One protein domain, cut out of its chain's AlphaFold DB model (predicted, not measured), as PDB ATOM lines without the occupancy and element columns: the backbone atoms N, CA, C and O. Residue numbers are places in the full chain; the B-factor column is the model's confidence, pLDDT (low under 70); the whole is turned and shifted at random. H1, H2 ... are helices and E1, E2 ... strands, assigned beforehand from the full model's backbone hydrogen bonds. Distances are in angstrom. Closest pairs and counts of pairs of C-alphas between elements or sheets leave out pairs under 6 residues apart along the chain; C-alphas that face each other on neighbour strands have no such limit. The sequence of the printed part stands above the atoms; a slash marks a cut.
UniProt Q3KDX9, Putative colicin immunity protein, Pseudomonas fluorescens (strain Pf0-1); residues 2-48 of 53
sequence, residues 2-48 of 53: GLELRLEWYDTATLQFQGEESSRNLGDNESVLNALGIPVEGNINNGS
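AT A GLANCE: This is residues 2 to 48 of the 53 residues of the protein "Putative colicin immunity protein" of Pseudomonas fluorescens (strain Pf0-1) (UniProt Q3KDX9). With little regular structure, this is a long hairpin of two strands, E1 and E2, whose open end leads into a small head of loops holding the short helix H1. After H1, residues 36 to 48 fold back with no named element. The printed part has 47 residues, 16 of them in E1, E2 and H1, in that order; the class is mixed and the two-stranded sheet antiparallel. The whole is loose, radius of gyration of the C-alphas 12.8 A, and elongated, 36 by 20 by 18 A.

HOW THE PARTS SIT: E1, residues 6 to 10, and E2, residues 17 to 22, form an antiparallel hairpin at 165 degrees. N 7 and O 21 are within hydrogen-bond range at 2.9 A. H1, residues 31 to 35, is apart from E1; its O i to N i+4 pair is within range.

IN THESE COORDINATES: E1 starts at C-alpha 6 (102.014, 111.588, 75.633) and spans 13.5 A; E2 spans 15.2 A. H1 spans 6.1 A, ending at C-alpha 35 (109.547, 109.364, 90.107).

THE WHOLE: The C-alphas farthest apart, of Ala 13 and Asp 28, are 37.2 A apart. The printed part has no cut, both links are short, and no printed residue is under 70 in pLDDT.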
ATOM      1  N   GLY A   2      92.408 115.754  83.534       94.19
ATOM      2  CA  GLY A   2      93.416 115.117  84.401       94.19
ATOM      3  C   GLY A   2      94.720 114.863  83.644       94.19
ATOM      4  O   GLY A   2      94.764 115.114  82.439       94.19
ATOM      5  N   LEU A   3      95.757 114.395  84.338       96.31
ATOM      6  CA  LEU A   3      97.090 114.156  83.787       96.31
ATOM      7  C   LEU A   3      97.104 112.959  82.828       96.31
ATOM      8  O   LEU A   3      96.587 111.889  83.143       96.31
ATOM      9  N   GLU A   4      97.750 113.121  81.682       97.50
ATOM     10  CA  GLU A   4      97.989 112.072  80.692       97.50
ATOM     11  C   GLU A   4      99.400 112.253  80.128       97.50
ATOM     12  O   GLU A   4      99.831 113.380  79.881       97.50
ATOM     13  N   LEU A   5     100.143 111.155  79.975       97.44
ATOM     14  CA  LEU A   5     101.482 111.180  79.394       97.44
ATOM     15  C   LEU A   5     101.372 110.890  77.903       97.44
ATOM     16  O   LEU A   5     100.873 109.829  77.531       97.44
ATOM     17  N   ARG A   6     101.867 111.808  77.072       98.00
ATOM     18  CA  ARG A   6     102.014 111.588  75.633       98.00
ATOM     19  C   ARG A   6     103.452 111.196  75.333       98.00
ATOM     20  O   ARG A   6     104.371 111.962  75.623       98.00
ATOM     21  N   LEU A   7     103.631 110.010  74.767       98.19
ATOM     22  CA  LEU A   7     104.911 109.533  74.269       98.19
ATOM     23  C   LEU A   7     104.899 109.619  72.745       98.19
ATOM     24  O   LEU A   7     104.012 109.064  72.110       98.19
ATOM     25  N   GLU A   8     105.895 110.285  72.177       98.25
ATOM     26  CA  GLU A   8     106.147 110.343  70.737       98.25
ATOM     27  C   GLU A   8     107.545 109.778  70.481       98.25
ATOM     28  O   GLU A   8     108.475 110.062  71.242       98.25
ATOM     29  N   TRP A   9     107.719 108.994  69.418       98.31
ATOM     30  CA  TRP A   9     109.030 108.467  69.042       98.31
ATOM     31  C   TRP A   9     109.295 108.586  67.544       98.31
ATOM     32  O   TRP A   9     108.392 108.610  66.703       98.31
ATOM     33  N   TYR A  10     110.582 108.681  67.228       98.19
ATOM     34  CA  TYR A  10     111.099 109.036  65.916       98.19
ATOM     35  C   TYR A  10     112.214 108.063  65.533       98.19
ATOM     36  O   TYR A  10     112.943 107.561  66.390       98.19
ATOM     37  N   ASP A  11     112.358 107.804  64.238       98.25
ATOM     38  CA  ASP A  11     113.484 107.045  63.716       98.25
ATOM     39  C   ASP A  11     114.764 107.869  63.891       98.25
ATOM     40  O   ASP A  11     114.830 109.035  63.502       98.25
ATOM     41  N   THR A  12     115.791 107.280  64.498       95.56
ATOM     42  CA  THR A  12     116.997 108.022  64.899       95.56
ATOM     43  C   THR A  12     117.907 108.378  63.725       95.56
ATOM     44  O   THR A  12     118.711 109.302  63.845       95.56
ATOM     45  N   ALA A  13     117.781 107.693  62.585       98.06
ATOM     46  CA  ALA A  13     118.590 107.953  61.397       98.06
ATOM     47  C   ALA A  13     117.970 109.027  60.491       98.06
ATOM     48  O   ALA A  13     118.683 109.835  59.896       98.06
ATOM     49  N   THR A  14     116.644 109.030  60.372       97.88
ATOM     50  CA  THR A  14     115.882 109.878  59.443       97.88
ATOM     51  C   THR A  14     115.131 111.010  60.138       97.88
ATOM     52  O   THR A  14     114.645 111.916  59.460       97.88
ATOM     53  N   LEU A  15     115.030 110.965  61.472       97.12
ATOM     54  CA  LEU A  15     114.232 111.867  62.312       97.12
ATOM     55  C   LEU A  15     112.738 111.875  61.956       97.12
ATOM     56  O   LEU A  15     112.013 112.809  62.293       97.12
ATOM     57  N   GLN A  16     112.262 110.837  61.268       98.44
ATOM     58  CA  GLN A  16     110.859 110.720  60.889       98.44
ATOM     59  C   GLN A  16     110.028 110.192  62.052       98.44
ATOM     60  O   GLN A  16     110.405 109.211  62.693       98.44
ATOM     61  N   PHE A  17     108.874 110.817  62.276       98.06
ATOM     62  CA  PHE A  17     107.874 110.368  63.241       98.06
ATOM     63  C   PHE A  17     107.463 108.917  62.969       98.06
ATOM     64  O   PHE A  17     107.145 108.568  61.831       98.06
ATOM     65  N   GLN A  18     107.475 108.085  64.009       98.50
ATOM     66  CA  GLN A  18     107.125 106.664  63.922       98.50
ATOM     67  C   GLN A  18     105.808 106.347  64.626       98.50
ATOM     68  O   GLN A  18     105.105 105.424  64.218       98.50
ATOM     69  N   GLY A  19     105.464 107.099  65.668       98.50
ATOM     70  CA  GLY A  19     104.224 106.883  66.388       98.50
ATOM     71  C   GLY A  19     104.090 107.744  67.629       98.50
ATOM     72  O   GLY A  19     105.041 108.376  68.095       98.50
ATOM     73  N   GLU A  20     102.866 107.737  68.139       98.38
ATOM     74  CA  GLU A  20     102.499 108.327  69.412       98.38
ATOM     75  C   GLU A  20     101.581 107.376  70.179       98.38
ATOM     76  O   GLU A  20     100.801 106.624  69.589       98.38
ATOM     77  N   GLU A  21     101.659 107.431  71.501       98.62
ATOM     78  CA  GLU A  21     100.717 106.770  72.394       98.62
ATOM     79  C   GLU A  21     100.452 107.674  73.594       98.62
ATOM     80  O   GLU A  21     101.343 108.379  74.077       98.62
ATOM     81  N   SER A  22      99.209 107.659  74.074       98.06
ATOM     82  CA  SER A  22      98.836 108.346  75.306       98.06
ATOM     83  C   SER A  22      98.514 107.333  76.397       98.06
ATOM     84  O   SER A  22      97.873 106.308  76.152       98.06
ATOM     85  N   SER A  23      98.991 107.598  77.613       97.75
ATOM     86  CA  SER A  23      98.682 106.755  78.765       97.75
ATOM     87  C   SER A  23      97.191 106.807  79.106       97.75
ATOM     88  O   SER A  23      96.452 107.678  78.668       97.75
ATOM     89  N   ARG A  24      96.732 105.952  80.021       97.19
ATOM     90  CA  ARG A  24      95.455 106.229  80.702       97.19
ATOM     91  C   ARG A  24      95.499 107.590  81.412       97.19
ATOM     92  O   ARG A  24      96.566 108.025  81.849       97.19
ATOM     93  N   ASN A  25      94.329 108.188  81.624       97.31
ATOM     94  CA  ASN A  25      94.184 109.371  82.465       97.31
ATOM     95  C   ASN A  25      94.518 109.032  83.932       97.31
ATOM     96  O   ASN A  25      93.951 108.102  84.510       97.31
ATOM     97  N   LEU A  26      95.450 109.777  84.519       97.12
ATOM     98  CA  LEU A  26      95.948 109.617  85.884       97.12
ATOM     99  C   LEU A  26      95.226 110.528  86.894       97.12
ATOM    100  O   LEU A  26      95.504 110.451  88.089       97.12
ATOM    101  N   GLY A  27      94.289 111.370  86.451       96.81
ATOM    102  CA  GLY A  27      93.630 112.361  87.301       96.81
ATOM    103  C   GLY A  27      94.648 113.360  87.845       96.81
ATOM    104  O   GLY A  27      95.471 113.867  87.089       96.81
ATOM    105  N   ASP A  28      94.628 113.584  89.153       95.38
ATOM    106  CA  ASP A  28      95.571 114.472  89.845       95.38
ATOM    107  C   ASP A  28      96.814 113.709  90.365       95.38
ATOM    108  O   ASP A  28      97.559 114.196  91.213       95.38
ATOM    109  N   ASN A  29      97.030 112.462  89.916       96.06
ATOM    110  CA  ASN A  29      98.153 111.643  90.369       96.06
ATOM    111  C   ASN A  29      99.453 111.989  89.626       96.06
ATOM    112  O   ASN A  29      99.777 111.412  88.590       96.06
ATOM    113  N   GLU A  30     100.243 112.861  90.240       94.69
ATOM    114  CA  GLU A  30     101.531 113.347  89.731       94.69
ATOM    115  C   GLU A  30     102.732 112.461  90.125       94.69
ATOM    116  O   GLU A  30     103.881 112.809  89.860       94.69
ATOM    117  N   SER A  31     102.507 111.293  90.750       96.31
ATOM    118  CA  SER A  31     103.595 110.414  91.228       96.31
ATOM    119  C   SER A  31     104.608 110.028  90.149       96.31
ATOM    120  O   SER A  31     105.786 109.864  90.458       96.31
ATOM    121  N   VAL A  32     104.178 109.934  88.888       96.12
ATOM    122  CA  VAL A  32     105.069 109.625  87.765       96.12
ATOM    123  C   VAL A  32     106.080 110.741  87.491       96.12
ATOM    124  O   VAL A  32     107.244 110.450  87.241       96.12
ATOM    125  N   LEU A  33     105.682 112.011  87.620       95.62
ATOM    126  CA  LEU A  33     106.584 113.158  87.465       95.62
ATOM    127  C   LEU A  33     107.621 113.168  88.592       95.62
ATOM    128  O   LEU A  33     108.813 113.302  88.333       95.62
ATOM    129  N   ASN A  34     107.180 112.907  89.827       94.06
ATOM    130  CA  ASN A  34     108.068 112.808  90.987       94.06
ATOM    131  C   ASN A  34     109.087 111.668  90.845       94.06
ATOM    132  O   ASN A  34     110.260 111.855  91.158       94.06
ATOM    133  N   ALA A  35     108.660 110.502  90.348       95.75
ATOM    134  CA  ALA A  35     109.547 109.364  90.107       95.75
ATOM    135  C   ALA A  35     110.615 109.663  89.040       95.75
ATOM    136  O   ALA A  35     111.725 109.144  89.126       95.75
ATOM    137  N   LEU A  36     110.289 110.520  88.069       95.06
ATOM    138  CA  LEU A  36     111.202 110.988  87.022       95.06
ATOM    139  C   LEU A  36     111.996 112.243  87.426       95.06
ATOM    140  O   LEU A  36     112.805 112.734  86.642       95.06
ATOM    141  N   GLY A  37     111.772 112.782  88.628       95.88
ATOM    142  CA  GLY A  37     112.416 114.011  89.092       95.88
ATOM    143  C   GLY A  37     111.992 115.273  88.331       95.88
ATOM    144  O   GLY A  37     112.729 116.257  88.333       95.88
ATOM    145  N   ILE A  38     110.825 115.261  87.680       96.19
ATOM    146  CA  ILE A  38     110.282 116.397  86.927       96.19
ATOM    147  C   ILE A  38     109.392 117.227  87.864       96.19
ATOM    148  O   ILE A  38     108.389 116.706  88.361       96.19
ATOM    149  N   PRO A  39     109.705 118.513  88.114       96.06
ATOM    150  CA  PRO A  39     108.834 119.383  88.898       96.06
ATOM    151  C   PRO A  39     107.465 119.532  88.231       96.06
ATOM    152  O   PRO A  39     107.385 119.687  87.020       96.06
ATOM    153  N   VAL A  40     106.382 119.543  88.998       93.81
ATOM    154  CA  VAL A  40     105.034 119.750  88.437       93.81
ATOM    155  C   VAL A  40     104.865 121.195  87.961       93.81
ATOM    156  O   VAL A  40     104.364 121.454  86.863       93.81
ATOM    157  N   GLU A  41     105.325 122.144  88.778       94.88
ATOM    158  CA  GLU A  41     105.258 123.566  88.470       94.88
ATOM    159  C   GLU A  41     106.038 123.875  87.188       94.88
ATOM    160  O   GLU A  41     107.228 123.586  87.068       94.88
ATOM    161  N   GLY A  42     105.340 124.459  86.216       95.06
ATOM    162  CA  GLY A  42     105.942 124.907  84.965       95.06
ATOM    163  C   GLY A  42     106.258 123.810  83.947       95.06
ATOM    164  O   GLY A  42     106.798 124.156  82.906       95.06
ATOM    165  N   ASN A  43     105.915 122.536  84.179       96.06
ATOM    166  CA  ASN A  43     106.190 121.459  83.207       96.06
ATOM    167  C   ASN A  43     104.931 120.777  82.646       96.06
ATOM    168  O   ASN A  43     104.997 120.131  81.600       96.06
ATOM    169  N   ILE A  44     103.764 120.951  83.275       95.44
ATOM    170  CA  ILE A  44     102.491 120.479  82.710       95.44
ATOM    171  C   ILE A  44     102.087 121.353  81.520       95.44
ATOM    172  O   ILE A  44     102.002 122.573  81.644       95.44
ATOM    173  N   ASN A  45     101.793 120.719  80.378       95.69
ATOM    174  CA  ASN A  45     101.442 121.392  79.119       95.69
ATOM    175  C   ASN A  45     102.498 122.410  78.642       95.69
ATOM    176  O   ASN A  45     102.153 123.373  77.959       95.69
ATOM    177  N   ASN A  46     103.775 122.209  78.995       96.81
ATOM    178  CA  ASN A  46     104.851 123.162  78.719       96.81
ATOM    179  C   ASN A  46     106.076 122.505  78.057       96.81
ATOM    180  O   ASN A  46     107.195 122.579  78.555       96.81
ATOM    181  N   GLY A  47     105.849 121.857  76.913       95.88
ATOM    182  CA  GLY A  47     106.891 121.184  76.133       95.88
ATOM    183  C   GLY A  47     106.989 119.682  76.400       95.88
ATOM    184  O   GLY A  47     106.070 119.077  76.952       95.88
ATOM    185  N   SER A  48     108.105 119.098  75.964       96.00
ATOM    186  CA  SER A  48     108.382 117.660  76.026       96.00
ATOM    187  C   SER A  48     109.774 117.406  76.600       96.00
ATOM    188  O   SER A  48     110.663 118.254  76.499       96.00
TER     189      SER A  48